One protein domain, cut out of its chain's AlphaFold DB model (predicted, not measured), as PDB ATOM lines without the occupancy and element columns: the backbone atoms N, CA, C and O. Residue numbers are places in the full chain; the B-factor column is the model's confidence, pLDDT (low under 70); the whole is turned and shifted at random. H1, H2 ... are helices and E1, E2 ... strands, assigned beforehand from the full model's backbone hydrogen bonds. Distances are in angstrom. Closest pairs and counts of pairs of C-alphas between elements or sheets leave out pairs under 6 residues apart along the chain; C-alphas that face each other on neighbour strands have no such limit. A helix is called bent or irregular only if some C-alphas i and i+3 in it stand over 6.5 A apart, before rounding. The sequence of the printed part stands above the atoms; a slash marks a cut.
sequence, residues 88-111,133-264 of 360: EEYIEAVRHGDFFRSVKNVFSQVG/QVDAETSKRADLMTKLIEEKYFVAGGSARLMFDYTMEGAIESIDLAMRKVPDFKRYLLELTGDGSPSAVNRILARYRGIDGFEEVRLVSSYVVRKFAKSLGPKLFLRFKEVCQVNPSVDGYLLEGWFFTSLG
ATOM      1  N   GLU A  88     -40.591  28.222 -33.629       85.62
ATOM      2  CA  GLU A  88     -41.369  29.132 -34.470       85.62
ATOM      3  C   GLU A  88     -40.479  30.106 -35.252       85.62
ATOM      4  O   GLU A  88     -40.771  30.417 -36.405       85.62
ATOM      5  N   GLU A  89     -39.366  30.543 -34.657       89.56
ATOM      6  CA  GLU A  89     -38.404  31.447 -35.296       89.56
ATOM      7  C   GLU A  89     -37.674  30.751 -36.449       89.56
ATOM      8  O   GLU A  89     -37.429  31.363 -37.488       89.56
ATOM      9  N   TYR A  90     -37.389  29.450 -36.321       90.88
ATOM     10  CA  TYR A  90     -36.848  28.676 -37.436       90.88
ATOM     11  C   TYR A  90     -37.836  28.545 -38.578       90.88
ATOM     12  O   TYR A  90     -37.446  28.779 -39.720       90.88
ATOM     13  N   ILE A  91     -39.096  28.208 -38.280       87.56
ATOM     14  CA  ILE A  91     -40.154  28.115 -39.291       87.56
ATOM     15  C   ILE A  91     -40.291  29.443 -40.033       87.56
ATOM     16  O   ILE A  91     -40.327  29.448 -41.262       87.56
ATOM     17  N   GLU A  92     -40.303  30.563 -39.311       88.81
ATOM     18  CA  GLU A  92     -40.386  31.887 -39.919       88.81
ATOM     19  C   GLU A  92     -39.181  32.185 -40.817       88.81
ATOM     20  O   GLU A  92     -39.356  32.568 -41.972       88.81
ATOM     21  N   ALA A  93     -37.956  31.941 -40.345       88.06
ATOM     22  CA  ALA A  93     -36.766  32.220 -41.144       88.06
ATOM     23  C   ALA A  93     -36.727  31.415 -42.438       88.06
ATOM     24  O   ALA A  93     -36.356  31.942 -43.487       88.06
ATOM     25  N   VAL A  94     -37.135  30.147 -42.391       84.62
ATOM     26  CA  VAL A  94     -37.103  29.322 -43.589       84.62
ATOM     27  C   VAL A  94     -38.204  29.715 -44.585       84.62
ATOM     28  O   VAL A  94     -37.992  29.554 -45.785       84.62
ATOM     29  N   ARG A  95     -39.329  30.321 -44.168       82.31
ATOM     30  CA  ARG A  95     -40.342  30.846 -45.117       82.31
ATOM     31  C   ARG A  95     -39.748  31.812 -46.143       82.31
ATOM     32  O   ARG A  95     -40.264  31.913 -47.257       82.31
ATOM     33  N   HIS A  96     -38.642  32.478 -45.816       83.19
ATOM     34  CA  HIS A  96     -37.875  33.251 -46.782       83.19
ATOM     35  C   HIS A  96     -37.150  32.324 -47.769       83.19
ATOM     36  O   HIS A  96     -36.107  31.741 -47.470       83.19
ATOM     37  N   GLY A  97     -37.691  32.223 -48.988       75.50
ATOM     38  CA  GLY A  97     -37.216  31.290 -50.014       75.50
ATOM     39  C   GLY A  97     -35.724  31.401 -50.351       75.50
ATOM     40  O   GLY A  97     -35.085  30.377 -50.583       75.50
ATOM     41  N   ASP A  98     -35.148  32.606 -50.334       83.19
ATOM     42  CA  ASP A  98     -33.708  32.817 -50.550       83.19
ATOM     43  C   ASP A  98     -32.854  32.218 -49.436       83.19
ATOM     44  O   ASP A  98     -31.870  31.530 -49.709       83.19
ATOM     45  N   PHE A  99     -33.265  32.429 -48.185       85.19
ATOM     46  CA  PHE A  99     -32.587  31.857 -47.032       85.19
ATOM     47  C   PHE A  99     -32.698  30.333 -47.046       85.19
ATOM     48  O   PHE A  99     -31.691  29.641 -46.949       85.19
ATOM     49  N   PHE A 100     -33.891  29.777 -47.271       83.31
ATOM     50  CA  PHE A 100     -34.032  28.324 -47.336       83.31
ATOM     51  C   PHE A 100     -33.194  27.699 -48.456       83.31
ATOM     52  O   PHE A 100     -32.564  26.662 -48.251       83.31
ATOM     53  N   ARG A 101     -33.123  28.340 -49.629       81.31
ATOM     54  CA  ARG A 101     -32.272  27.874 -50.732       81.31
ATOM     55  C   ARG A 101     -30.791  27.829 -50.365       81.31
ATOM     56  O   ARG A 101     -30.094  26.971 -50.903       81.31
ATOM     57  N   SER A 102     -30.311  28.699 -49.478       85.25
ATOM     58  CA  SER A 102     -28.909  28.678 -49.049       85.25
ATOM     59  C   SER A 102     -28.616  27.569 -48.031       85.25
ATOM     60  O   SER A 102     -27.513  27.028 -48.037       85.25
ATOM     61  N   VAL A 103     -29.603  27.168 -47.220       87.00
ATOM     62  CA  VAL A 103     -29.427  26.168 -46.146       87.00
ATOM     63  C   VAL A 103     -29.998  24.782 -46.469       87.00
ATOM     64  O   VAL A 103     -29.740  23.833 -45.737       87.00
ATOM     65  N   LYS A 104     -30.744  24.601 -47.568       84.50
ATOM     66  CA  LYS A 104     -31.438  23.331 -47.887       84.50
ATOM     67  C   LYS A 104     -30.541  22.087 -47.850       84.50
ATOM     68  O   LYS A 104     -30.988  21.023 -47.432       84.50
ATOM     69  N   ASN A 105     -29.271  22.227 -48.232       84.81
ATOM     70  CA  ASN A 105     -28.325  21.113 -48.327       84.81
ATOM     71  C   ASN A 105     -28.004  20.500 -46.958       84.81
ATOM     72  O   ASN A 105     -27.628  19.336 -46.880       84.81
ATOM     73  N   VAL A 106     -28.170  21.259 -45.869       86.44
ATOM     74  CA  VAL A 106     -27.939  20.741 -44.516       86.44
ATOM     75  C   VAL A 106     -29.139  19.969 -43.952       86.44
ATOM     76  O   VAL A 106     -29.062  19.457 -42.834       86.44
ATOM     77  N   PHE A 107     -30.249  19.899 -44.693       80.44
ATOM     78  CA  PHE A 107     -31.448  19.118 -44.358       80.44
ATOM     79  C   PHE A 107     -31.607  17.865 -45.233       80.44
ATOM     80  O   PHE A 107     -32.490  17.050 -44.979       80.44
ATOM     81  N   SER A 108     -30.774  17.698 -46.262       65.62
ATOM     82  CA  SER A 108     -30.815  16.542 -47.155       65.62
ATOM     83  C   SER A 108     -30.421  15.269 -46.394       65.62
ATOM     84  O   SER A 108     -29.318  15.182 -45.858       65.62
ATOM     85  N   GLN A 109     -31.323  14.287 -46.325       55.28
ATOM     86  CA  GLN A 109     -31.077  13.020 -45.627       55.28
ATOM     87  C   GLN A 109     -29.953  12.219 -46.302       55.28
ATOM     88  O   GLN A 109     -29.905  12.103 -47.531       55.28
ATOM     89  N   VAL A 110     -29.080  11.597 -45.504       37.19
ATOM     90  CA  VAL A 110     -28.110  10.608 -45.993       37.19
ATOM     91  C   VAL A 110     -28.867   9.423 -46.605       37.19
ATOM     92  O   VAL A 110     -29.518   8.657 -45.901       37.19
ATOM     93  N   GLY A 111     -28.765   9.260 -47.927       37.44
ATOM     94  CA  GLY A 111     -29.228   8.065 -48.645       37.44
ATOM     95  C   GLY A 111     -30.501   8.214 -49.483       37.44
ATOM     96  O   GLY A 111     -30.837   7.273 -50.205       37.44
ATOM     97  N   GLN A 133     -54.245  25.098 -57.702       58.84
ATOM     98  CA  GLN A 133     -53.047  24.244 -57.758       58.84
ATOM     99  C   GLN A 133     -51.837  24.914 -57.096       58.84
ATOM    100  O   GLN A 133     -51.074  24.247 -56.391       58.84
ATOM    101  N   VAL A 134     -51.696  26.233 -57.255       60.62
ATOM    102  CA  VAL A 134     -50.612  27.020 -56.644       60.62
ATOM    103  C   VAL A 134     -50.718  27.014 -55.114       60.62
ATOM    104  O   VAL A 134     -49.709  26.841 -54.419       60.62
ATOM    105  N   ASP A 135     -51.934  27.126 -54.575       66.25
ATOM    106  CA  ASP A 135     -52.184  27.077 -53.130       66.25
ATOM    107  C   ASP A 135     -51.892  25.688 -52.537       66.25
ATOM    108  O   ASP A 135     -51.241  25.572 -51.490       66.25
ATOM    109  N   ALA A 136     -52.302  24.618 -53.226       69.56
ATOM    110  CA  ALA A 136     -52.045  23.247 -52.790       69.56
ATOM    111  C   ALA A 136     -50.542  22.920 -52.749       69.56
ATOM    112  O   ALA A 136     -50.066  22.275 -51.809       69.56
ATOM    113  N   GLU A 137     -49.777  23.382 -53.739       68.38
ATOM    114  CA  GLU A 137     -48.339  23.118 -53.820       68.38
ATOM    115  C   GLU A 137     -47.536  23.948 -52.807       68.38
ATOM    116  O   GLU A 137     -46.615  23.447 -52.154       68.38
ATOM    117  N   THR A 138     -47.956  25.194 -52.574       71.19
ATOM    118  CA  THR A 138     -47.390  26.048 -51.521       71.19
ATOM    119  C   THR A 138     -47.612  25.441 -50.132       71.19
ATOM    120  O   THR A 138     -46.686  25.414 -49.315       71.19
ATOM    121  N   SER A 139     -48.803  24.886 -49.876       74.56
ATOM    122  CA  SER A 139     -49.112  24.198 -48.617       74.56
ATOM    123  C   SER A 139     -48.238  22.960 -48.413       74.56
ATOM    124  O   SER A 139     -47.617  22.815 -47.360       74.56
ATOM    125  N   LYS A 140     -48.114  22.090 -49.425       75.19
ATOM    126  CA  LYS A 140     -47.263  20.887 -49.336       75.19
ATOM    127  C   LYS A 140     -45.808  21.232 -49.041       75.19
ATOM    128  O   LYS A 140     -45.157  20.557 -48.240       75.19
ATOM    129  N   ARG A 141     -45.289  22.287 -49.674       73.00
ATOM    130  CA  ARG A 141     -43.930  22.773 -49.431       73.00
ATOM    131  C   ARG A 141     -43.753  23.229 -47.984       73.00
ATOM    132  O   ARG A 141     -42.765  22.849 -47.358       73.00
ATOM    133  N   ALA A 142     -44.690  24.012 -47.451       76.19
ATOM    134  CA  ALA A 142     -44.652  24.467 -46.062       76.19
ATOM    135  C   ALA A 142     -44.699  23.292 -45.065       76.19
ATOM    136  O   ALA A 142     -43.962  23.293 -44.074       76.19
ATOM    137  N   ASP A 143     -45.489  22.258 -45.357       77.25
ATOM    138  CA  ASP A 143     -45.576  21.050 -44.531       77.25
ATOM    139  C   ASP A 143     -44.272  20.245 -44.541       77.25
ATOM    140  O   ASP A 143     -43.770  19.855 -43.484       77.25
ATOM    141  N   LEU A 144     -43.684  20.014 -45.722       78.94
ATOM    142  CA  LEU A 144     -42.398  19.319 -45.854       78.94
ATOM    143  C   LEU A 144     -41.298  20.043 -45.072       78.94
ATOM    144  O   LEU A 144     -40.504  19.439 -44.356       78.94
ATOM    145  N   MET A 145     -41.275  21.358 -45.199       80.81
ATOM    146  CA  MET A 145     -40.302  22.231 -44.572       80.81
ATOM    147  C   MET A 145     -40.419  22.245 -43.052       80.81
ATOM    148  O   MET A 145     -39.412  22.144 -42.352       80.81
ATOM    149  N   THR A 146     -41.652  22.284 -42.547       80.19
ATOM    150  CA  THR A 146     -41.934  22.157 -41.117       80.19
ATOM    151  C   THR A 146     -41.427  20.821 -40.583       80.19
ATOM    152  O   THR A 146     -40.744  20.808 -39.562       80.19
ATOM    153  N   LYS A 147     -41.654  19.718 -41.309       78.38
ATOM    154  CA  LYS A 147     -41.152  18.386 -40.929       78.38
ATOM    155  C   LYS A 147     -39.623  18.326 -40.880       78.38
ATOM    156  O   LYS A 147     -39.071  17.823 -39.907       78.38
ATOM    157  N   LEU A 148     -38.933  18.868 -41.885       82.19
ATOM    158  CA  LEU A 148     -37.463  18.894 -41.917       82.19
ATOM    159  C   LEU A 148     -36.874  19.678 -40.735       82.19
ATOM    160  O   LEU A 148     -35.887  19.254 -40.127       82.19
ATOM    161  N   ILE A 149     -37.488  20.815 -40.396       85.56
ATOM    162  CA  ILE A 149     -37.077  21.624 -39.248       85.56
ATOM    163  C   ILE A 149     -37.384  20.897 -37.943       85.56
ATOM    164  O   ILE A 149     -36.520  20.856 -37.076       85.56
ATOM    165  N   GLU A 150     -38.556  20.283 -37.804       80.88
ATOM    166  CA  GLU A 150     -38.943  19.511 -36.619       80.88
ATOM    167  C   GLU A 150     -37.975  18.357 -36.340       80.88
ATOM    168  O   GLU A 150     -37.454  18.241 -35.226       80.88
ATOM    169  N   GLU A 151     -37.653  17.561 -37.362       78.81
ATOM    170  CA  GLU A 151     -36.705  16.451 -37.248       78.81
ATOM    171  C   GLU A 151     -35.326  16.928 -36.777       78.81
ATOM    172  O   GLU A 151     -34.713  16.319 -35.899       78.81
ATOM    173  N   LYS A 152     -34.832  18.043 -37.321       85.88
ATOM    174  CA  LYS A 152     -33.515  18.566 -36.955       85.88
ATOM    175  C   LYS A 152     -33.520  19.333 -35.639       85.88
ATOM    176  O   LYS A 152     -32.530  19.282 -34.910       85.88
ATOM    177  N   TYR A 153     -34.623  19.988 -35.288       85.31
ATOM    178  CA  TYR A 153     -34.796  20.713 -34.027       85.31
ATOM    179  C   TYR A 153     -34.667  19.785 -32.822       85.31
ATOM    180  O   TYR A 153     -34.161  20.190 -31.778       85.31
ATOM    181  N   PHE A 154     -35.010  18.505 -32.977       79.62
ATOM    182  CA  PHE A 154     -34.722  17.495 -31.966       79.62
ATOM    183  C   PHE A 154     -33.236  17.468 -31.544       79.62
ATOM    184  O   PHE A 154     -32.931  17.332 -30.354       79.62
ATOM    185  N   VAL A 155     -32.317  17.630 -32.505       82.88
ATOM    186  CA  VAL A 155     -30.860  17.629 -32.288       82.88
ATOM    187  C   VAL A 155     -30.317  19.036 -32.066       82.88
ATOM    188  O   VAL A 155     -29.603  19.265 -31.094       82.88
ATOM    189  N   ALA A 156     -30.639  19.972 -32.956       86.94
ATOM    190  CA  ALA A 156     -30.102  21.328 -32.945       86.94
ATOM    191  C   ALA A 156     -30.717  22.202 -31.843       86.94
ATOM    192  O   ALA A 156     -30.034  23.078 -31.309       86.94
ATOM    193  N   GLY A 157     -31.981  21.937 -31.492       87.31
ATOM    194  CA  GLY A 157     -32.777  22.716 -30.548       87.31
ATOM    195  C   GLY A 157     -32.599  24.209 -30.773       87.31
ATOM    196  O   GLY A 157     -32.730  24.653 -31.905       87.31
ATOM    197  N   GLY A 158     -32.243  24.969 -29.737       86.88
ATOM    198  CA  GLY A 158     -32.104  26.427 -29.829       86.88
ATOM    199  C   GLY A 158     -30.864  26.956 -30.562       86.88
ATOM    200  O   GLY A 158     -30.683  28.171 -30.666       86.88
ATOM    201  N   SER A 159     -29.978  26.086 -31.057       88.00
ATOM    202  CA  SER A 159     -28.756  26.509 -31.743       88.00
ATOM    203  C   SER A 159     -28.986  26.707 -33.239       88.00
ATOM    204  O   SER A 159     -28.962  25.754 -34.021       88.00
ATOM    205  N   ALA A 160     -29.113  27.969 -33.669       89.56
ATOM    206  CA  ALA A 160     -29.250  28.312 -35.090       89.56
ATOM    207  C   ALA A 160     -28.065  27.806 -35.926       89.56
ATOM    208  O   ALA A 160     -28.233  27.373 -37.063       89.56
ATOM    209  N   ARG A 161     -26.873  27.767 -35.323       88.75
ATOM    210  CA  ARG A 161     -25.681  27.218 -35.963       88.75
ATOM    211  C   ARG A 161     -25.818  25.722 -36.236       88.75
ATOM    212  O   ARG A 161     -25.561  25.283 -37.348       88.75
ATOM    213  N   LEU A 162     -26.245  24.929 -35.250       89.25
ATOM    214  CA  LEU A 162     -26.488  23.495 -35.462       89.25
ATOM    215  C   LEU A 162     -27.657  23.256 -36.431       89.25
ATOM    216  O   LEU A 162     -27.652  22.264 -37.156       89.25
ATOM    217  N   MET A 163     -28.631  24.168 -36.471       91.06
ATOM    218  CA  MET A 163     -29.777  24.094 -37.375       91.06
ATOM    219  C   MET A 163     -29.397  24.355 -38.840       91.06
ATOM    220  O   MET A 163     -29.870  23.638 -39.720       91.06
ATOM    221  N   PHE A 164     -28.546  25.345 -39.120       91.62
ATOM    222  CA  PHE A 164     -28.329  25.840 -40.486       91.62
ATOM    223  C   PHE A 164     -26.920  25.624 -41.055       91.62
ATOM    224  O   PHE A 164     -26.791  25.547 -42.273       91.62
ATOM    225  N   ASP A 165     -25.889  25.440 -40.222       89.75
ATOM    226  CA  ASP A 165     -24.509  25.243 -40.707       89.75
ATOM    227  C   ASP A 165     -24.104  23.762 -40.797       89.75
ATOM    228  O   ASP A 165     -23.166  23.415 -41.513       89.75
ATOM    229  N   TYR A 166     -24.761  22.881 -40.041       87.38
ATOM    230  CA  TYR A 166     -24.378  21.468 -39.913       87.38
ATOM    231  C   TYR A 166     -25.438  20.564 -40.517       87.38
ATOM    232  O   TYR A 166     -26.615  20.836 -40.333       87.38
ATOM    233  N   THR A 167     -25.059  19.450 -41.151       89.44
ATOM    234  CA  THR A 167     -26.012  18.354 -41.418       89.44
ATOM    235  C   THR A 167     -26.537  17.765 -40.103       89.44
ATOM    236  O   THR A 167     -26.016  18.077 -39.029       89.44
ATOM    237  N   MET A 168     -27.559  16.904 -40.147       82.81
ATOM    238  CA  MET A 168     -28.049  16.236 -38.933       82.81
ATOM    239  C   MET A 168     -26.935  15.429 -38.245       82.81
ATOM    240  O   MET A 168     -26.737  15.556 -37.037       82.81
ATOM    241  N   GLU A 169     -26.154  14.671 -39.013       84.69
ATOM    242  CA  GLU A 169     -25.011  13.892 -38.525       84.69
ATOM    243  C   GLU A 169     -23.925  14.810 -37.958       84.69
ATOM    244  O   GLU A 169     -23.438  14.588 -36.851       84.69
ATOM    245  N   GLY A 170     -23.602  15.899 -38.663       86.94
ATOM    246  CA  GLY A 170     -22.626  16.878 -38.192       86.94
ATOM    247  C   GLY A 170     -23.059  17.564 -36.893       86.94
ATOM    248  O   GLY A 170     -22.225  17.829 -36.025       86.94
ATOM    249  N   ALA A 171     -24.358  17.826 -36.720       87.50
ATOM    250  CA  ALA A 171     -24.897  18.386 -35.485       87.50
ATOM    251  C   ALA A 171     -24.767  17.391 -34.319       87.50
ATOM    252  O   ALA A 171     -24.315  17.778 -33.238       87.50
ATOM    253  N   ILE A 172     -25.082  16.112 -34.553       85.31
ATOM    254  CA  ILE A 172     -24.894  15.021 -33.584       85.31
ATOM    255  C   ILE A 172     -23.423  14.913 -33.165       85.31
ATOM    256  O   ILE A 172     -23.118  14.936 -31.972       85.31
ATOM    257  N   GLU A 173     -22.499  14.845 -34.128       86.44
ATOM    258  CA  GLU A 173     -21.060  14.736 -33.864       86.44
ATOM    259  C   GLU A 173     -20.520  15.945 -33.090       86.44
ATOM    260  O   GLU A 173     -19.729  15.793 -32.153       86.44
ATOM    261  N   SER A 174     -20.970  17.149 -33.456       85.88
ATOM    262  CA  SER A 174     -20.597  18.406 -32.802       85.88
ATOM    263  C   SER A 174     -21.030  18.427 -31.335       85.88
ATOM    264  O   SER A 174     -20.225  18.753 -30.455       85.88
ATOM    265  N   ILE A 175     -22.269  18.012 -31.053       85.25
ATOM    266  CA  ILE A 175     -22.789  17.882 -29.688       85.25
ATOM    267  C   ILE A 175     -22.011  16.813 -28.916       85.25
ATOM    268  O   ILE A 175     -21.527  17.078 -27.819       85.25
ATOM    269  N   ASP A 176     -21.835  15.622 -29.487       84.31
ATOM    270  CA  ASP A 176     -21.145  14.510 -28.827       84.31
ATOM    271  C   ASP A 176     -19.686  14.847 -28.492       84.31
ATOM    272  O   ASP A 176     -19.153  14.436 -27.457       84.31
ATOM    273  N   LEU A 177     -19.013  15.604 -29.360       83.19
ATOM    274  CA  LEU A 177     -17.676  16.120 -29.095       83.19
ATOM    275  C   LEU A 177     -17.681  17.163 -27.974       83.19
ATOM    276  O   LEU A 177     -16.781  17.141 -27.136       83.19
ATOM    277  N   ALA A 178     -18.665  18.065 -27.949       79.12
ATOM    278  CA  ALA A 178     -18.799  19.053 -26.883       79.12
ATOM    279  C   ALA A 178     -19.024  18.369 -25.529       79.12
ATOM    280  O   ALA A 178     -18.320  18.674 -24.572       79.12
ATOM    281  N   MET A 179     -19.919  17.380 -25.474       75.88
ATOM    282  CA  MET A 179     -20.215  16.617 -24.261       75.88
ATOM    283  C   MET A 179     -18.981  15.885 -23.716       75.88
ATOM    284  O   MET A 179     -18.721  15.948 -22.519       75.88
ATOM    285  N   ARG A 180     -18.174  15.250 -24.580       76.06
ATOM    286  CA  ARG A 180     -16.925  14.572 -24.171       76.06
ATOM    287  C   ARG A 180     -15.873  15.511 -23.581       76.06
ATOM    288  O   ARG A 180     -15.006  15.056 -22.843       76.06
ATOM    289  N   LYS A 181     -15.906  16.793 -23.946       70.62
ATOM    290  CA  LYS A 181     -14.929  17.793 -23.501       70.62
ATOM    291  C   LYS A 181     -15.267  18.415 -22.149       70.62
ATOM    292  O   LYS A 181     -14.438  19.165 -21.647       70.62
ATOM    293  N   VAL A 182     -16.438  18.135 -21.571       65.69
ATOM    294  CA  VAL A 182     -16.812  18.656 -20.249       65.69
ATOM    295  C   VAL A 182     -16.337  17.669 -19.167       65.69
ATOM    296  O   VAL A 182     -16.937  16.602 -19.044       65.69
ATOM    297  N   PRO A 183     -15.273  17.980 -18.393       53.25
ATOM    298  CA  PRO A 183     -14.616  17.009 -17.503       53.25
ATOM    299  C   PRO A 183     -15.454  16.645 -16.271       53.25
ATOM    300  O   PRO A 183     -15.415  15.511 -15.808       53.25
ATOM    301  N   ASP A 184     -16.226  17.605 -15.759       61.91
ATOM    302  CA  ASP A 184     -17.185  17.413 -14.673       61.91
ATOM    303  C   ASP A 184     -18.466  18.166 -15.024       61.91
ATOM    304  O   ASP A 184     -18.615  19.366 -14.791       61.91
ATOM    305  N   PHE A 185     -19.397  17.448 -15.647       59.19
ATOM    306  CA  PHE A 185     -20.646  18.039 -16.109       59.19
ATOM    307  C   PHE A 185     -21.574  18.443 -14.956       59.19
ATOM    308  O   PHE A 185     -22.371  19.371 -15.088       59.19
ATOM    309  N   LYS A 186     -21.458  17.773 -13.801       56.12
ATOM    310  CA  LYS A 186     -22.214  18.134 -12.599       56.12
ATOM    311  C   LYS A 186     -21.759  19.509 -12.122       56.12
ATOM    312  O   LYS A 186     -22.597  20.366 -11.868       56.12
ATOM    313  N   ARG A 187     -20.449  19.728 -12.070       57.50
ATOM    314  CA  ARG A 187     -19.849  21.020 -11.747       57.50
ATOM    315  C   ARG A 187     -20.140  22.076 -12.814       57.50
ATOM    316  O   ARG A 187     -20.499  23.182 -12.461       57.50
ATOM    317  N   TYR A 188     -20.134  21.708 -14.091       60.81
ATOM    318  CA  TYR A 188     -20.477  22.602 -15.202       60.81
ATOM    319  C   TYR A 188     -21.918  23.138 -15.155       60.81
ATOM    320  O   TYR A 188     -22.157  24.299 -15.468       60.81
ATOM    321  N   LEU A 189     -22.885  22.303 -14.759       57.12
ATOM    322  CA  LEU A 189     -24.253  22.761 -14.517       57.12
ATOM    323  C   LEU A 189     -24.364  23.583 -13.225       57.12
ATOM    324  O   LEU A 189     -25.161  24.508 -13.188       57.12
ATOM    325  N   LEU A 190     -23.596  23.253 -12.178       50.69
ATOM    326  CA  LEU A 190     -23.633  23.932 -10.871       50.69
ATOM    327  C   LEU A 190     -22.864  25.266 -10.840       50.69
ATOM    328  O   LEU A 190     -23.202  26.138 -10.050       50.69
ATOM    329  N   GLU A 191     -21.861  25.440 -11.699       48.81
ATOM    330  CA  GLU A 191     -21.031  26.643 -11.844       48.81
ATOM    331  C   GLU A 191     -21.500  27.508 -13.028       48.81
ATOM    332  O   GLU A 191     -20.693  28.138 -13.704       48.81
ATOM    333  N   LEU A 192     -22.816  27.611 -13.266       50.62
ATOM    334  CA  LEU A 192     -23.406  28.567 -14.228       50.62
ATOM    335  C   LEU A 192     -23.030  30.045 -13.957       50.62
ATOM    336  O   LEU A 192     -23.410  30.934 -14.717       50.62
ATOM    337  N   THR A 193     -22.251  30.302 -12.907       43.12
ATOM    338  CA  THR A 193     -21.509  31.527 -12.620       43.12
ATOM    339  C   THR A 193     -19.998  31.267 -12.708       43.12
ATOM    340  O   THR A 193     -19.360  30.960 -11.703       43.12
ATOM    341  N   GLY A 194     -19.411  31.405 -13.897       39.16
ATOM    342  CA  GLY A 194     -17.955  31.441 -14.067       39.16
ATOM    343  C   GLY A 194     -17.502  30.881 -15.408       39.16
ATOM    344  O   GLY A 194     -17.932  29.801 -15.792       39.16
ATOM    345  N   ASP A 195     -16.663  31.642 -16.117       43.38
ATOM    346  CA  ASP A 195     -16.175  31.426 -17.488       43.38
ATOM    347  C   ASP A 195     -15.869  29.960 -17.856       43.38
ATOM    348  O   ASP A 195     -14.737  29.474 -17.814       43.38
ATOM    349  N   GLY A 196     -16.906  29.244 -18.294       48.12
ATOM    350  CA  GLY A 196     -16.784  27.984 -19.006       48.12
ATOM    351  C   GLY A 196     -16.395  28.257 -20.457       48.12
ATOM    352  O   GLY A 196     -16.899  29.194 -21.071       48.12
ATOM    353  N   SER A 197     -15.507  27.431 -21.021       47.25
ATOM    354  CA  SER A 197     -15.039  27.539 -22.412       47.25
ATOM    355  C   SER A 197     -16.158  27.987 -23.381       47.25
ATOM    356  O   SER A 197     -17.151  27.258 -23.518       47.25
ATOM    357  N   PRO A 198     -15.992  29.101 -24.129       49.91
ATOM    358  CA  PRO A 198     -17.011  29.625 -25.053       49.91
ATOM    359  C   PRO A 198     -17.518  28.588 -26.069       49.91
ATOM    360  O   PRO A 198     -18.637  28.660 -26.574       49.91
ATOM    361  N   SER A 199     -16.691  27.579 -26.361       46.12
ATOM    362  CA  SER A 199     -16.996  26.507 -27.309       46.12
ATOM    363  C   SER A 199     -17.918  25.412 -26.748       46.12
ATOM    364  O   SER A 199     -18.536  24.692 -27.534       46.12
ATOM    365  N   ALA A 200     -17.991  25.246 -25.424       50.78
ATOM    366  CA  ALA A 200     -18.839  24.253 -24.757       50.78
ATOM    367  C   ALA A 200     -20.188  24.854 -24.321       50.78
ATOM    368  O   ALA A 200     -21.223  24.197 -24.464       50.78
ATOM    369  N   VAL A 201     -20.192  26.120 -23.876       56.56
ATOM    370  CA  VAL A 201     -21.392  26.835 -23.395       56.56
ATOM    371  C   VAL A 201     -22.433  26.959 -24.499       56.56
ATOM    372  O   VAL A 201     -23.567  26.525 -24.319       56.56
ATOM    373  N   ASN A 202     -22.017  27.392 -25.688       60.00
ATOM    374  CA  ASN A 202     -22.930  27.645 -26.809       60.00
ATOM    375  C   ASN A 202     -23.428  26.375 -27.525       60.00
ATOM    376  O   ASN A 202     -24.267  26.463 -28.420       60.00
ATOM    377  N   ARG A 203     -22.885  25.196 -27.190       69.56
ATOM    378  CA  ARG A 203     -23.244  23.919 -27.838       69.56
ATOM    379  C   ARG A 203     -24.116  23.009 -26.980       69.56
ATOM    380  O   ARG A 203     -24.655  22.048 -27.513       69.56
ATOM    381  N   ILE A 204     -24.214  23.269 -25.677       75.38
ATOM    382  CA  ILE A 204     -24.954  22.421 -24.727       75.38
ATOM    383  C   ILE A 204     -26.084  23.196 -24.048       75.38
ATOM    384  O   ILE A 204     -27.105  22.599 -23.701       75.38
ATOM    385  N   LEU A 205     -25.930  24.511 -23.885       76.88
ATOM    386  CA  LEU A 205     -26.936  25.381 -23.293       76.88
ATOM    387  C   LEU A 205     -27.533  26.303 -24.358       76.88
ATOM    388  O   LEU A 205     -26.839  26.766 -25.260       76.88
ATOM    389  N   ALA A 206     -28.826  26.563 -24.221       79.25
ATOM    390  CA  ALA A 206     -29.553  27.600 -24.928       79.25
ATOM    391  C   ALA A 206     -29.925  28.710 -23.944       79.25
ATOM    392  O   ALA A 206     -30.290  28.438 -22.800       79.25
ATOM    393  N   ARG A 207     -29.841  29.951 -24.414       79.50
ATOM    394  CA  ARG A 207     -30.143  31.181 -23.681       79.50
ATOM    395  C   ARG A 207     -31.276  31.898 -24.396       79.50
ATOM    396  O   ARG A 207     -31.114  32.304 -25.545       79.50
ATOM    397  N   TYR A 208     -32.420  32.022 -23.739       78.50
ATOM    398  CA  TYR A 208     -33.595  32.708 -24.267       78.50
ATOM    399  C   TYR A 208     -33.869  33.972 -23.466       78.50
ATOM    400  O   TYR A 208     -33.676  34.004 -22.250       78.50
ATOM    401  N   ARG A 209     -34.409  34.996 -24.123       75.00
ATOM    402  CA  ARG A 209     -34.948  36.158 -23.420       75.00
ATOM    403  C   ARG A 209     -36.259  35.780 -22.722       75.00
ATOM    404  O   ARG A 209     -37.204  35.321 -23.373       75.00
ATOM    405  N   GLY A 210     -36.302  35.937 -21.402       66.69
ATOM    406  CA  GLY A 210     -37.501  35.764 -20.587       66.69
ATOM    407  C   GLY A 210     -38.475  36.935 -20.726       66.69
ATOM    408  O   GLY A 210     -38.120  38.027 -21.170       66.69
ATOM    409  N   ILE A 211     -39.731  36.696 -20.344       61.34
ATOM    410  CA  ILE A 211     -40.843  37.666 -20.443       61.34
ATOM    411  C   ILE A 211     -40.639  38.857 -19.488       61.34
ATOM    412  O   ILE A 211     -41.109  39.961 -19.740       61.34
ATOM    413  N   ASP A 212     -39.919  38.627 -18.401       64.12
ATOM    414  CA  ASP A 212     -39.580  39.561 -17.329       64.12
ATOM    415  C   ASP A 212     -38.196  40.211 -17.509       64.12
ATOM    416  O   ASP A 212     -37.740  40.948 -16.638       64.12
ATOM    417  N   GLY A 213     -37.533  39.964 -18.644       62.81
ATOM    418  CA  GLY A 213     -36.187  40.459 -18.928       62.81
ATOM    419  C   GLY A 213     -35.066  39.623 -18.308       62.81
ATOM    420  O   GLY A 213     -33.899  39.929 -18.553       62.81
ATOM    421  N   PHE A 214     -35.386  38.562 -17.558       64.75
ATOM    422  CA  PHE A 214     -34.388  37.613 -17.074       64.75
ATOM    423  C   PHE A 214     -34.025  36.597 -18.159       64.75
ATOM    424  O   PHE A 214     -34.833  36.239 -19.016       64.75
ATOM    425  N   GLU A 215     -32.779  36.137 -18.141       68.50
ATOM    426  CA  GLU A 215     -32.282  35.161 -19.102       68.50
ATOM    427  C   GLU A 215     -32.726  33.749 -18.703       68.50
ATOM    428  O   GLU A 215     -32.450  33.269 -17.603       68.50
ATOM    429  N   GLU A 216     -33.419  33.066 -19.608       71.75
ATOM    430  CA  GLU A 216     -33.829  31.684 -19.417       71.75
ATOM    431  C   GLU A 216     -32.789  30.743 -20.034       71.75
ATOM    432  O   GLU A 216     -32.689  30.611 -21.257       71.75
ATOM    433  N   VAL A 217     -32.034  30.053 -19.176       72.38
ATOM    434  CA  VAL A 217     -31.056  29.041 -19.589       72.38
ATOM    435  C   VAL A 217     -31.704  27.658 -19.603       72.38
ATOM    436  O   VAL A 217     -32.318  27.225 -18.626       72.38
ATOM    437  N   ARG A 218     -31.556  26.937 -20.715       74.50
ATOM    438  CA  ARG A 218     -32.030  25.556 -20.890       74.50
ATOM    439  C   ARG A 218     -30.932  24.687 -21.497       74.50
ATOM    440  O   ARG A 218     -29.992  25.202 -22.091       74.50
ATOM    441  N   LEU A 219     -31.070  23.362 -21.415       78.00
ATOM    442  CA  LEU A 219     -30.317  22.485 -22.317       78.00
ATOM    443  C   LEU A 219     -30.738  22.779 -23.760       78.00
ATOM    444  O   LEU A 219     -31.916  23.018 -24.028       78.00
ATOM    445  N   VAL A 220     -29.765  22.786 -24.670       82.12
ATOM    446  CA  VAL A 220     -29.955  23.318 -26.023       82.12
ATOM    447  C   VAL A 220     -31.005  22.548 -26.814       82.12
ATOM    448  O   VAL A 220     -31.752  23.177 -27.552       82.12
ATOM    449  N   SER A 221     -31.101  21.224 -26.641       81.81
ATOM    450  CA  SER A 221     -31.987  20.359 -27.424       81.81
ATOM    451  C   SER A 221     -32.422  19.092 -26.687       81.81
ATOM    452  O   SER A 221     -31.799  18.658 -25.713       81.81
ATOM    453  N   SER A 222     -33.479  18.452 -27.191       76.19
ATOM    454  CA  SER A 222     -33.995  17.179 -26.672       76.19
ATOM    455  C   SER A 222     -32.972  16.044 -26.772       76.19
ATOM    456  O   SER A 222     -32.882  15.212 -25.869       76.19
ATOM    457  N   TYR A 223     -32.159  16.020 -27.831       79.69
ATOM    458  CA  TYR A 223     -31.058  15.068 -27.972       79.69
ATOM    459  C   TYR A 223     -30.057  15.172 -26.811       79.69
ATOM    460  O   TYR A 223     -29.704  14.161 -26.197       79.69
ATOM    461  N   VAL A 224     -29.662  16.398 -26.455       78.94
ATOM    462  CA  VAL A 224     -28.739  16.670 -25.344       78.94
ATOM    463  C   VAL A 224     -29.331  16.215 -24.011       78.94
ATOM    464  O   VAL A 224     -28.663  15.518 -23.245       78.94
ATOM    465  N   VAL A 225     -30.605  16.532 -23.762       76.19
ATOM    466  CA  VAL A 225     -31.337  16.071 -22.572       76.19
ATOM    467  C   VAL A 225     -31.279  14.547 -22.452       76.19
ATOM    468  O   VAL A 225     -30.914  14.030 -21.398       76.19
ATOM    469  N   ARG A 226     -31.578  13.816 -23.535       74.50
ATOM    470  CA  ARG A 226     -31.592  12.342 -23.540       74.50
ATOM    471  C   ARG A 226     -30.212  11.734 -23.315       74.50
ATOM    472  O   ARG A 226     -30.076  10.763 -22.570       74.50
ATOM    473  N   LYS A 227     -29.175  12.297 -23.931       77.19
ATOM    474  CA  LYS A 227     -27.797  11.835 -23.723       77.19
ATOM    475  C   LYS A 227     -27.353  12.008 -22.274       77.19
ATOM    476  O   LYS A 227     -26.738  11.097 -21.711       77.19
ATOM    477  N   PHE A 228     -27.699  13.132 -21.651       75.06
ATOM    478  CA  PHE A 228     -27.382  13.342 -20.243       75.06
ATOM    479  C   PHE A 228     -28.200  12.459 -19.317       75.06
ATOM    480  O   PHE A 228     -27.622  11.850 -18.424       75.06
ATOM    481  N   ALA A 229     -29.499  12.325 -19.565       73.88
ATOM    482  CA  ALA A 229     -30.361  11.359 -18.895       73.88
ATOM    483  C   ALA A 229     -29.733   9.964 -18.853       73.88
ATOM    484  O   ALA A 229     -29.526   9.397 -17.782       73.88
ATOM    485  N   LYS A 230     -29.353   9.437 -20.023       73.25
ATOM    486  CA  LYS A 230     -28.758   8.104 -20.139       73.25
ATOM    487  C   LYS A 230     -27.481   7.962 -19.306       73.25
ATOM    488  O   LYS A 230     -27.264   6.903 -18.728       73.25
ATOM    489  N   SER A 231     -26.665   9.014 -19.232       72.19
ATOM    490  CA  SER A 231     -25.343   8.976 -18.592       72.19
ATOM    491  C   SER A 231     -25.374   9.269 -17.086       72.19
ATOM    492  O   SER A 231     -24.593   8.698 -16.336       72.19
ATOM    493  N   LEU A 232     -26.248  10.175 -16.642       73.44
ATOM    494  CA  LEU A 232     -26.277  10.719 -15.274       73.44
ATOM    495  C   LEU A 232     -27.468  10.214 -14.451       73.44
ATOM    496  O   LEU A 232     -27.542  10.468 -13.246       73.44
ATOM    497  N   GLY A 233     -28.397   9.513 -15.098       75.50
ATOM    498  CA  GLY A 233     -29.600   8.991 -14.477       75.50
ATOM    499  C   GLY A 233     -30.622  10.077 -14.118       75.50
ATOM    500  O   GLY A 233     -30.438  11.270 -14.392       75.50
ATOM    501  N   PRO A 234     -31.730   9.684 -13.474       74.81
ATOM    502  CA  PRO A 234     -32.874  10.566 -13.246       74.81
ATOM    503  C   PRO A 234     -32.583  11.725 -12.279       74.81
ATOM    504  O   PRO A 234     -33.229  12.772 -12.357       74.81
ATOM    505  N   LYS A 235     -31.567  11.600 -11.412       74.38
ATOM    506  CA  LYS A 235     -31.147  12.662 -10.476       74.38
ATOM    507  C   LYS A 235     -30.699  13.947 -11.186       74.38
ATOM    508  O   LYS A 235     -30.737  15.016 -10.580       74.38
ATOM    509  N   LEU A 236     -30.312  13.867 -12.462       74.81
ATOM    510  CA  LEU A 236     -30.014  15.031 -13.296       74.81
ATOM    511  C   LEU A 236     -31.179  16.024 -13.344       74.81
ATOM    512  O   LEU A 236     -30.968  17.218 -13.178       74.81
ATOM    513  N   PHE A 237     -32.398  15.536 -13.570       71.88
ATOM    514  CA  PHE A 237     -33.574  16.383 -13.782       71.88
ATOM    515  C   PHE A 237     -33.996  17.119 -12.514       71.88
ATOM    516  O   PHE A 237     -34.450  18.259 -12.586       71.88
ATOM    517  N   LEU A 238     -33.798  16.480 -11.358       68.75
ATOM    518  CA  LEU A 238     -34.017  17.090 -10.048       68.75
ATOM    519  C   LEU A 238     -33.058  18.268  -9.848       68.75
ATOM    520  O   LEU A 238     -33.495  19.384  -9.595       68.75
ATOM    521  N   ARG A 239     -31.764  18.044 -10.101       67.56
ATOM    522  CA  ARG A 239     -30.731  19.085  -9.986       67.56
ATOM    523  C   ARG A 239     -30.898  20.201 -11.008       67.56
ATOM    524  O   ARG A 239     -30.717  21.365 -10.683       67.56
ATOM    525  N   PHE A 240     -31.272  19.872 -12.241       68.50
ATOM    526  CA  PHE A 240     -31.516  20.880 -13.270       68.50
ATOM    527  C   PHE A 240     -32.643  21.835 -12.857       68.50
ATOM    528  O   PHE A 240     -32.543  23.037 -13.081       68.50
ATOM    529  N   LYS A 241     -33.685  21.309 -12.199       65.56
ATOM    530  CA  LYS A 241     -34.782  22.108 -11.645       65.56
ATOM    531  C   LYS A 241     -34.362  22.997 -10.473       65.56
ATOM    532  O   LYS A 241     -34.920  24.076 -10.324       65.56
ATOM    533  N   GLU A 242     -33.430  22.538  -9.643       64.06
ATOM    534  CA  GLU A 242     -32.896  23.321  -8.520       64.06
ATOM    535  C   GLU A 242     -32.030  24.488  -9.000       64.06
ATOM    536  O   GLU A 242     -32.069  25.568  -8.418       64.06
ATOM    537  N   VAL A 243     -31.251  24.265 -10.060       58.03
ATOM    538  CA  VAL A 243     -30.232  25.212 -10.517       58.03
ATOM    539  C   VAL A 243     -30.768  26.203 -11.550       58.03
ATOM    540  O   VAL A 243     -30.429  27.383 -11.519       58.03
ATOM    541  N   CYS A 244     -31.600  25.745 -12.483       58.62
ATOM    542  CA  CYS A 244     -32.222  26.625 -13.467       58.62
ATOM    543  C   CYS A 244     -33.532  27.161 -12.877       58.62
ATOM    544  O   CYS A 244     -34.292  26.403 -12.282       58.62
ATOM    545  N   GLN A 245     -33.850  28.447 -13.046       54.75
ATOM    546  CA  GLN A 245     -35.173  28.976 -12.682       54.75
ATOM    547  C   GLN A 245     -36.218  28.468 -13.686       54.75
ATOM    548  O   GLN A 245     -36.624  29.149 -14.625       54.75
ATOM    549  N   VAL A 246     -36.596  27.201 -13.534       55.75
ATOM    550  CA  VAL A 246     -37.418  26.468 -14.491       55.75
ATOM    551  C   VAL A 246     -38.853  26.981 -14.436       55.75
ATOM    552  O   VAL A 246     -39.573  26.772 -13.457       55.75
ATOM    553  N   ASN A 247     -39.303  27.619 -15.515       54.31
ATOM    554  CA  ASN A 247     -40.690  28.053 -15.618       54.31
ATOM    555  C   ASN A 247     -41.657  26.843 -15.749       54.31
ATOM    556  O   ASN A 247     -41.254  25.735 -16.128       54.31
ATOM    557  N   PRO A 248     -42.968  27.014 -15.491       53.34
ATOM    558  CA  PRO A 248     -43.932  25.910 -15.505       53.34
ATOM    559  C   PRO A 248     -44.076  25.153 -16.835       53.34
ATOM    560  O   PRO A 248     -44.672  24.074 -16.827       53.34
ATOM    561  N   SER A 249     -43.593  25.710 -17.954       51.53
ATOM    562  CA  SER A 249     -43.626  25.066 -19.276       51.53
ATOM    563  C   SER A 249     -42.525  24.013 -19.444       51.53
ATOM    564  O   SER A 249     -42.721  23.029 -20.149       51.53
ATOM    565  N   VAL A 250     -41.404  24.169 -18.735       57.34
ATOM    566  CA  VAL A 250     -40.264  23.239 -18.765       57.34
ATOM    567  C   VAL A 250     -40.442  22.094 -17.756       57.34
ATOM    568  O   VAL A 250     -39.906  21.008 -17.950       57.34
ATOM    569  N   ASP A 251     -41.274  22.281 -16.725       62.16
ATOM    570  CA  ASP A 251     -41.580  21.267 -15.697       62.16
ATOM    571  C   ASP A 251     -42.201  19.978 -16.286       62.16
ATOM    572  O   ASP A 251     -41.982  18.895 -15.747       62.16
ATOM    573  N   GLY A 252     -42.935  20.076 -17.406       61.28
ATOM    574  CA  GLY A 252     -43.466  18.913 -18.139       61.28
ATOM    575  C   GLY A 252     -42.363  18.100 -18.820       61.28
ATOM    576  O   GLY A 252     -42.225  16.909 -18.562       61.28
ATOM    577  N   TYR A 253     -41.495  18.766 -19.581       64.00
ATOM    578  CA  TYR A 253     -40.346  18.126 -20.230       64.00
ATOM    579  C   TYR A 253     -39.372  17.492 -19.226       64.00
ATOM    580  O   TYR A 253     -38.831  16.417 -19.482       64.00
ATOM    581  N   LEU A 254     -39.158  18.120 -18.063       69.75
ATOM    582  CA  LEU A 254     -38.329  17.537 -17.004       69.75
ATOM    583  C   LEU A 254     -38.989  16.324 -16.340       69.75
ATOM    584  O   LEU A 254     -38.277  15.405 -15.941       69.75
ATOM    585  N   LEU A 255     -40.321  16.307 -16.210       71.00
ATOM    586  CA  LEU A 255     -41.061  15.146 -15.706       71.00
ATOM    587  C   LEU A 255     -40.902  13.953 -16.646       71.00
ATOM    588  O   LEU A 255     -40.557  12.869 -16.185       71.00
ATOM    589  N   GLU A 256     -41.129  14.152 -17.939       72.06
ATOM    590  CA  GLU A 256     -40.989  13.086 -18.930       72.06
ATOM    591  C   GLU A 256     -39.556  12.580 -19.011       72.06
ATOM    592  O   GLU A 256     -39.312  11.375 -18.952       72.06
ATOM    593  N   GLY A 257     -38.592  13.505 -19.045       73.69
ATOM    594  CA  GLY A 257     -37.178  13.167 -18.995       73.69
ATOM    595  C   GLY A 257     -36.831  12.338 -17.759       73.69
ATOM    596  O   GLY A 257     -36.228  11.273 -17.888       73.69
ATOM    597  N   TRP A 258     -37.264  12.764 -16.569       77.50
ATOM    598  CA  TRP A 258     -37.067  12.012 -15.330       77.50
ATOM    599  C   TRP A 258     -37.699  10.618 -15.394       77.50
ATOM    600  O   TRP A 258     -37.038   9.636 -15.051       77.50
ATOM    601  N   PHE A 259     -38.943  10.515 -15.862       77.25
ATOM    602  CA  PHE A 259     -39.694   9.263 -15.902       77.25
ATOM    603  C   PHE A 259     -39.042   8.242 -16.838       77.25
ATOM    604  O   PHE A 259     -38.691   7.147 -16.399       77.25
ATOM    605  N   PHE A 260     -38.788   8.615 -18.096       76.19
ATOM    606  CA  PHE A 260     -38.195   7.705 -19.081       76.19
ATOM    607  C   PHE A 260     -36.769   7.303 -18.730       76.19
ATOM    608  O   PHE A 260     -36.361   6.169 -18.967       76.19
ATOM    609  N   THR A 261     -36.016   8.205 -18.102       75.06
ATOM    610  CA  THR A 261     -34.685   7.866 -17.592       75.06
ATOM    611  C   THR A 261     -34.768   6.891 -16.428       75.06
ATOM    612  O   THR A 261     -33.953   5.978 -16.350       75.06
ATOM    613  N   SER A 262     -35.750   7.060 -15.540       78.94
ATOM    614  CA  SER A 262     -35.930   6.156 -14.404       78.94
ATOM    615  C   SER A 262     -36.272   4.745 -14.868       78.94
ATOM    616  O   SER A 262     -35.642   3.812 -14.390       78.94
ATOM    617  N   LEU A 263     -37.154   4.592 -15.864       77.56
ATOM    618  CA  LEU A 263     -37.503   3.285 -16.443       77.56
ATOM    619  C   LEU A 263     -36.283   2.494 -16.937       77.56
ATOM    620  O   LEU A 263     -36.246   1.275 -16.795       77.56
ATOM    621  N   GLY A 264     -35.284   3.196 -17.483       74.31
ATOM    622  CA  GLY A 264     -34.037   2.604 -17.967       74.31
ATOM    623  C   GLY A 264     -32.924   2.477 -16.919       74.31
ATOM    624  O   GLY A 264     -31.965   1.755 -17.166       74.31
TER     625      GLY A 264
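This is residues 88 to 111 and 133 to 264 of the 360 residues of an uncharacterized protein of Phytophthora sojae (strain P6497) (UniProt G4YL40). One long helix, H3, reaches away from a body of shorter helices, its residues 133 to 140 sticking out, with H1 packed on its side. Where H3 ends, H5 and H8 begin and run on the same way at shallow tilts; H7 packs on H5, the helical hairpin H9 and H10 packs on H8, and E1 and E2 make a small strand hairpin. The printed part has 156 residues, with ten named helices and two strands in the order H1 to H7, E1, E2, H8 to H10; it is mostly helix, with one antiparallel sheet, E1 - E2. It is compact, with a radius of gyration of the C-alphas of 17.2 A, yet elongated, spanning 54 by 35 by 31 A.

Find C-alpha 88 at (-41.369, 29.132, -34.470); from there H1 runs to residue 95. H2, residues 97 to 106, is irregular: C-alphas 102 and 105 are 7.6 A apart. Past the cut, find C-alpha 133 at (-53.047, 24.244, -57.758), where H3 begins; it runs 33.9 A to residue 156. Next come H4, residues 160 to 164, H5, residues 168 to 180, 18.6 A, H6, residues 185 to 190, and H7, residues 198 to 204. Strands E1, residues 205 to 209, and E2, residues 215 to 219, follow. H8 is residues 222 to 232, 15.2 A, H9 is 235 to 243, and H10, 250 to 264, runs 21.6 A to C-alpha 264 at (-34.037, 2.604, -17.967).

H1 and H2 only just touch, only at the corner, with C-alphas 94 and 100 closest at 4.9 A. H1 touches residues 142 to 149 of H3 at a steep tilt of 47 degrees, opposite ways; C-alphas 91 and 146 are closest, 6.5 A. H3, H5 and H8 form a bundle, a group of three helices. Residues 152 to 156 of H3 touch H5, C-alphas 152 and 168 closest at 6.3 A; H3 and H8 touch only at their ends, C-alphas 155 and 223 closest at 5.0 A. H4 touches H3, C-alphas 162 and 156 closest at 4.9 A. H7 touches H5, C-alphas 200 and 178 closest at 5.6 A. In the hairpin E1 and E2, N 206 and O 218 are within hydrogen-bond range, 2.8 A. H10 touches H8, C-alphas 261 and 229 closest at 5.7 A, and makes a helical hairpin with H9, C-alphas 258 and 237 closest at 5.8 A. H6 and H9 only just touch, with 3 pairs of C-alphas within 8 A, those of Leu 190 and Val 243 closest at 6.7 A. Every O i to N i+4 pair is within range in H1, H4, H5, H6, H8, H9 and H10; H2 has 4 of 6, H3 19 of 20, and H7 1 of 3, with 1 of 4 O i to N i+3 pairs.

The C-alphas farthest apart, of Gln 133 and Arg 187, are 56.8 A apart. Residues 112 to 132 are not printed; C-alphas 111 and 133 are 30.2 A apart across this cut. Of the links printed whole, none is long. The mean pLDDT of the printed part is 72.7; it is under 70 in 54 residues, among them 182 to 203 and 238 to 254.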